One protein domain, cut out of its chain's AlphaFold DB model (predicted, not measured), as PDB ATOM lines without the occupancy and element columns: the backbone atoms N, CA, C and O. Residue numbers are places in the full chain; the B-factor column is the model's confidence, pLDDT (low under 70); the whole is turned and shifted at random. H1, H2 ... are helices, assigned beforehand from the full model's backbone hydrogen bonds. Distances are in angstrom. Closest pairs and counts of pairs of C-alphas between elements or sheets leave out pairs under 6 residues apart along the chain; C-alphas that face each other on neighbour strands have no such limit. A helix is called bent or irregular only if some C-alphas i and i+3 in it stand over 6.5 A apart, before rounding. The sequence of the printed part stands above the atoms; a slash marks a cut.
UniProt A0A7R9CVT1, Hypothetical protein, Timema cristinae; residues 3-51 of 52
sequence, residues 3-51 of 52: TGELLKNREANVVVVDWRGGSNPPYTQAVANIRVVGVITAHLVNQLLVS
ATOM      1  N   THR A   3     120.694 217.336  44.383       95.06
ATOM      2  CA  THR A   3     121.873 217.675  45.192       95.06
ATOM      3  C   THR A   3     122.056 216.763  46.404       95.06
ATOM      4  O   THR A   3     123.157 216.286  46.637       95.06
ATOM      5  N   GLY A   4     120.982 216.473  47.144       94.62
ATOM      6  CA  GLY A   4     121.044 215.606  48.321       94.62
ATOM      7  C   GLY A   4     121.325 214.150  47.962       94.62
ATOM      8  O   GLY A   4     122.087 213.489  48.655       94.62
ATOM      9  N   GLU A   5     120.772 213.661  46.851       95.75
ATOM     10  CA  GLU A   5     121.032 212.291  46.395       95.75
ATOM     11  C   GLU A   5     122.473 212.111  45.911       95.75
ATOM     12  O   GLU A   5     123.085 211.078  46.171       95.75
ATOM     13  N   LEU A   6     123.062 213.127  45.276       95.56
ATOM     14  CA  LEU A   6     124.473 213.085  44.882       95.56
ATOM     15  C   LEU A   6     125.407 213.003  46.097       95.56
ATOM     16  O   LEU A   6     126.371 212.247  46.050       95.56
ATOM     17  N   LEU A   7     125.099 213.725  47.177       95.44
ATOM     18  CA  LEU A   7     125.906 213.730  48.403       95.44
ATOM     19  C   LEU A   7     125.798 212.427  49.209       95.44
ATOM     20  O   LEU A   7     126.733 212.069  49.915       95.44
ATOM     21  N   LYS A   8     124.680 211.700  49.101       95.94
ATOM     22  CA  LYS A   8     124.531 210.376  49.734       95.94
ATOM     23  C   LYS A   8     125.353 209.292  49.038       95.94
ATOM     24  O   LYS A   8     125.773 208.346  49.690       95.94
ATOM     25  N   ASN A   9     125.536 209.403  47.720       93.62
ATOM     26  CA  ASN A   9     126.201 208.375  46.915       93.62
ATOM     27  C   ASN A   9     127.719 208.589  46.782       93.62
ATOM     28  O   ASN A   9     128.422 207.650  46.414       93.62
ATOM     29  N   ARG A  10     128.232 209.805  47.028       93.75
ATOM     30  CA  ARG A  10     129.665 210.130  46.922       93.75
ATOM     31  C   ARG A  10     130.037 211.404  47.680       93.75
ATOM     32  O   ARG A  10     129.246 212.345  47.737       93.75
ATOM     33  N   GLU A  11     131.284 211.482  48.141       95.88
ATOM     34  CA  GLU A  11     131.888 212.752  48.554       95.88
ATOM     35  C   GLU A  11     132.135 213.620  47.318       95.88
ATOM     36  O   GLU A  11     132.939 213.292  46.445       95.88
ATOM     37  N   ALA A  12     131.382 214.710  47.197       94.06
ATOM     38  CA  ALA A  12     131.481 215.613  46.063       94.06
ATOM     39  C   ALA A  12     131.080 217.037  46.443       94.06
ATOM     40  O   ALA A  12     130.144 217.255  47.210       94.06
ATOM     41  N   ASN A  13     131.717 218.012  45.796       93.75
ATOM     42  CA  ASN A  13     131.231 219.386  45.772       93.75
ATOM     43  C   ASN A  13     130.087 219.491  44.755       93.75
ATOM     44  O   ASN A  13     130.265 219.173  43.577       93.75
ATOM     45  N   VAL A  14     128.907 219.927  45.198       95.19
ATOM     46  CA  VAL A  14     127.722 220.066  44.338       95.19
ATOM     47  C   VAL A  14     127.324 221.535  44.249       95.19
ATOM     48  O   VAL A  14     126.775 222.096  45.193       95.19
ATOM     49  N   VAL A  15     127.568 222.148  43.091       95.31
ATOM     50  CA  VAL A  15     127.238 223.553  42.818       95.31
ATOM     51  C   VAL A  15     125.990 223.622  41.940       95.31
ATOM     52  O   VAL A  15     125.922 222.987  40.890       95.31
ATOM     53  N   VAL A  16     124.988 224.393  42.367       96.44
ATOM     54  CA  VAL A  16     123.764 224.635  41.589       96.44
ATOM     55  C   VAL A  16     123.885 225.979  40.884       96.44
ATOM     56  O   VAL A  16     123.949 227.011  41.544       96.44
ATOM     57  N   VAL A  17     123.863 225.968  39.552       96.12
ATOM     58  CA  VAL A  17     123.828 227.191  38.740       96.12
ATOM     59  C   VAL A  17     122.370 227.571  38.485       96.12
ATOM     60  O   VAL A  17     121.733 227.062  37.562       96.12
ATOM     61  N   ASP A  18     121.823 228.436  39.339       96.19
ATOM     62  CA  ASP A  18     120.505 229.030  39.114       96.19
ATOM     63  C   ASP A  18     120.636 230.273  38.227       96.19
ATOM     64  O   ASP A  18     121.274 231.256  38.597       96.19
ATOM     65  N   TRP A  19     120.028 230.219  37.044       96.69
ATOM     66  CA  TRP A  19     120.016 231.309  36.069       96.69
ATOM     67  C   TRP A  19     118.592 231.652  35.608       96.69
ATOM     68  O   TRP A  19     118.407 232.206  34.523       96.69
ATOM     69  N   ARG A  20     117.578 231.360  36.441       96.06
ATOM     70  CA  ARG A  20     116.148 231.570  36.133       96.06
ATOM     71  C   ARG A  20     115.828 232.962  35.583       96.06
ATOM     72  O   ARG A  20     115.044 233.078  34.647       96.06
ATOM     73  N   GLY A  21     116.461 234.012  36.110       94.50
ATOM     74  CA  GLY A  21     116.275 235.382  35.614       94.50
ATOM     75  C   GLY A  21     116.699 235.567  34.150       94.50
ATOM     76  O   GLY A  21     116.036 236.282  33.406       94.50
ATOM     77  N   GLY A  22     117.755 234.874  33.713       94.00
ATOM     78  CA  GLY A  22     118.231 234.894  32.327       94.00
ATOM     79  C   GLY A  22     117.487 233.931  31.397       94.00
ATOM     80  O   GLY A  22     117.501 234.143  30.185       94.00
ATOM     81  N   SER A  23     116.826 232.904  31.937       96.25
ATOM     82  CA  SER A  23     116.066 231.921  31.152       96.25
ATOM     83  C   SER A  23     114.585 232.270  30.967       96.25
ATOM     84  O   SER A  23     113.926 231.658  30.135       96.25
ATOM     85  N   ASN A  24     114.045 233.199  31.764       97.00
ATOM     86  CA  ASN A  24     112.629 233.584  31.749       97.00
ATOM     87  C   ASN A  24     112.172 234.461  30.554       97.00
ATOM     88  O   ASN A  24     110.994 234.387  30.202       97.00
ATOM     89  N   PRO A  25     113.021 235.305  29.927       95.31
ATOM     90  CA  PRO A  25     112.654 236.038  28.709       95.31
ATOM     91  C   PRO A  25     112.335 235.108  27.511       95.31
ATOM     92  O   PRO A  25     112.567 233.901  27.594       95.31
ATOM     93  N   PRO A  26     111.845 235.635  26.365       97.50
ATOM     94  CA  PRO A  26     111.558 234.836  25.167       97.50
ATOM     95  C   PRO A  26     112.717 233.921  24.746       97.50
ATOM     96  O   PRO A  26     113.880 234.285  24.902       97.50
ATOM     97  N   TYR A  27     112.410 232.763  24.146       96.56
ATOM     98  CA  TYR A  27     113.393 231.704  23.857       96.56
ATOM     99  C   TYR A  27     114.655 232.204  23.137       96.56
ATOM    100  O   TYR A  27     115.765 231.850  23.519       96.56
ATOM    101  N   THR A  28     114.513 233.092  22.151       97.81
ATOM    102  CA  THR A  28     115.650 233.690  21.432       97.81
ATOM    103  C   THR A  28     116.557 234.528  22.339       97.81
ATOM    104  O   THR A  28     117.779 234.492  22.187       97.81
ATOM    105  N   GLN A  29     115.992 235.233  23.322       97.44
ATOM    106  CA  GLN A  29     116.754 235.957  24.342       97.44
ATOM    107  C   GLN A  29     117.384 234.997  25.355       97.44
ATOM    108  O   GLN A  29     118.545 235.173  25.706       97.44
ATOM    109  N   ALA A  30     116.683 233.937  25.769       98.00
ATOM    110  CA  ALA A  30     117.258 232.904  26.634       98.00
ATOM    111  C   ALA A  30     118.466 232.206  25.970       98.00
ATOM    112  O   ALA A  30     119.496 231.994  26.615       98.00
ATOM    113  N   VAL A  31     118.387 231.939  24.659       97.62
ATOM    114  CA  VAL A  31     119.499 231.434  23.827       97.62
ATOM    115  C   VAL A  31     120.654 232.437  23.743       97.62
ATOM    116  O   VAL A  31     121.817 232.046  23.663       97.62
ATOM    117  N   ALA A  32     120.385 233.743  23.790       97.25
ATOM    118  CA  ALA A  32     121.458 234.724  23.902       97.25
ATOM    119  C   ALA A  32     122.089 234.716  25.306       97.25
ATOM    120  O   ALA A  32     123.317 234.673  25.412       97.25
ATOM    121  N   ASN A  33     121.267 234.681  26.355       97.75
ATOM    122  CA  ASN A  33     121.676 234.768  27.758       97.75
ATOM    123  C   ASN A  33     122.487 233.555  28.233       97.75
ATOM    124  O   ASN A  33     123.410 233.727  29.033       97.75
ATOM    125  N   ILE A  34     122.216 232.347  27.720       97.38
ATOM    126  CA  ILE A  34     122.967 231.141  28.119       97.38
ATOM    127  C   ILE A  34     124.476 231.273  27.843       97.38
ATOM    128  O   ILE A  34     125.283 230.705  28.577       97.38
ATOM    129  N   ARG A  35     124.884 232.090  26.858       97.94
ATOM    130  CA  ARG A  35     126.306 232.386  26.601       97.94
ATOM    131  C   ARG A  35     126.978 233.043  27.808       97.94
ATOM    132  O   ARG A  35     128.072 232.639  28.186       97.94
ATOM    133  N   VAL A  36     126.309 234.002  28.445       97.50
ATOM    134  CA  VAL A  36     126.826 234.692  29.639       97.50
ATOM    135  C   VAL A  36     126.912 233.730  30.825       97.50
ATOM    136  O   VAL A  36     127.924 233.706  31.521       97.50
ATOM    137  N   VAL A  37     125.901 232.875  31.012       98.06
ATOM    138  CA  VAL A  37     125.908 231.839  32.063       98.06
ATOM    139  C   VAL A  37     127.083 230.875  31.884       98.06
ATOM    140  O   VAL A  37     127.769 230.554  32.857       98.06
ATOM    141  N   GLY A  38     127.357 230.452  30.647       97.69
ATOM    142  CA  GLY A  38     128.510 229.614  30.323       97.69
ATOM    143  C   GLY A  38     129.840 230.297  30.647       97.69
ATOM    144  O   GLY A  38     130.686 229.691  31.301       97.69
ATOM    145  N   VAL A  39     130.002 231.571  30.270       98.25
ATOM    146  CA  VAL A  39     131.219 232.353  30.561       98.25
ATOM    147  C   VAL A  39     131.451 232.504  32.065       98.25
ATOM    148  O   VAL A  39     132.566 232.282  32.528       98.25
ATOM    149  N   ILE A  40     130.417 232.827  32.848       97.44
ATOM    150  CA  ILE A  40     130.540 232.971  34.309       97.44
ATOM    151  C   ILE A  40     130.873 231.623  34.963       97.44
ATOM    152  O   ILE A  40     131.718 231.557  35.854       97.44
ATOM    153  N   THR A  41     130.262 230.535  34.485       97.56
ATOM    154  CA  THR A  41     130.557 229.178  34.974       97.56
ATOM    155  C   THR A  41     132.005 228.785  34.671       97.56
ATOM    156  O   THR A  41     132.707 228.293  35.553       97.56
ATOM    157  N   ALA A  42     132.484 229.055  33.453       97.19
ATOM    158  CA  ALA A  42     133.875 228.825  33.072       97.19
ATOM    159  C   ALA A  42     134.843 229.686  33.896       97.19
ATOM    160  O   ALA A  42     135.876 229.195  34.343       97.19
ATOM    161  N   HIS A  43     134.495 230.951  34.147       96.56
ATOM    162  CA  HIS A  43     135.288 231.837  34.992       96.56
ATOM    163  C   HIS A  43     135.430 231.284  36.415       96.56
ATOM    164  O   HIS A  43     136.549 231.221  36.916       96.56
ATOM    165  N   LEU A  44     134.340 230.813  37.032       95.81
ATOM    166  CA  LEU A  44     134.383 230.171  38.349       95.81
ATOM    167  C   LEU A  44     135.317 228.953  38.358       95.81
ATOM    168  O   LEU A  44     136.170 228.847  39.234       95.81
ATOM    169  N   VAL A  45     135.187 228.053  37.379       95.81
ATOM    170  CA  VAL A  45     136.052 226.865  37.283       95.81
ATOM    171  C   VAL A  45     137.519 227.267  37.125       95.81
ATOM    172  O   VAL A  45     138.374 226.730  37.822       95.81
ATOM    173  N   ASN A  46     137.817 228.253  36.276       96.56
ATOM    174  CA  ASN A  46     139.181 228.746  36.090       96.56
ATOM    175  C   ASN A  46     139.755 229.361  37.372       96.56
ATOM    176  O   ASN A  46     140.916 229.113  37.689       96.56
ATOM    177  N   GLN A  47     138.955 230.118  38.130       95.50
ATOM    178  CA  GLN A  47     139.377 230.656  39.425       95.50
ATOM    179  C   GLN A  47     139.742 229.529  40.391       95.50
ATOM    180  O   GLN A  47     140.792 229.601  41.016       95.50
ATOM    181  N   LEU A  48     138.945 228.457  40.458       94.19
ATOM    182  CA  LEU A  48     139.223 227.302  41.323       94.19
ATOM    183  C   LEU A  48     140.467 226.500  40.907       94.19
ATOM    184  O   LEU A  48     141.075 225.856  41.752       94.19
ATOM    185  N   LEU A  49     140.830 226.509  39.621       91.38
ATOM    186  CA  LEU A  49     142.005 225.792  39.113       91.38
ATOM    187  C   LEU A  49     143.310 226.585  39.262       91.38
ATOM    188  O   LEU A  49     144.368 225.983  39.416       91.38
ATOM    189  N   VAL A  50     143.245 227.915  39.155       78.44
ATOM    190  CA  VAL A  50     144.429 228.791  39.073       78.44
ATOM    191  C   VAL A  50     144.773 229.455  40.410       78.44
ATOM    192  O   VAL A  50     145.880 229.960  40.562       78.44
ATOM    193  N   SER A  51     143.868 229.449  41.392       57.75
ATOM    194  CA  SER A  51     144.168 229.967  42.732       57.75
ATOM    195  C   SER A  51     145.106 229.021  43.495       57.75
ATOM    196  O   SER A  51     144.676 228.067  44.140       57.75
TER     197      SER A  51
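This is residues 3 to 51 of the 52 residues of the protein "Hypothetical protein" of Timema cristinae (UniProt A0A7R9CVT1). The model is an open V: the long helix H3 makes one arm, the outstretched residues 10 to 19 make the other with the small helix H1 at its far end, and the short helix H2 packs on H3 near the corner. The printed part has 49 residues with three named helices, H1, H2, H3 in chain order, and no named strand; its class is all helix. It is flat, 38 by 29 by 12 A, and only just loose, close to extended, with a radius of gyration of the C-alphas of 14.1 A.

H1, residues 3 to 9, begins at C-alpha 3 (121.873, 217.675, 45.192) and is 10.4 A long. H2 is residues 20 to 23, 5.0 A. H3, residues 27 to 50, is 34.7 A and ends at C-alpha 50 (144.429, 228.791, 39.073); it is neither bent nor irregular, but only just: C-alphas 32 and 35 are 6.0 A apart.

H2 and H3 touch, H3 with residues 29 to 34 alone; their closest C-alphas, of Ser 23 and Ala 30, are 4.8 A apart. H1 is apart from H2 and H3. Every O i to N i+4 pair is within hydrogen-bond range in H1, 18 of 20 in H3; H2 is too short for one.

The C-alphas farthest apart, of Glu 11 and Pro 26, are 38.1 A apart. Residues 42 to 51, of which 42 to 50 belong to H3, stand free. The printed part has no cut; the link H1 to H2 is short, H2 to H3 tight. Residue 51 has pLDDT under 70.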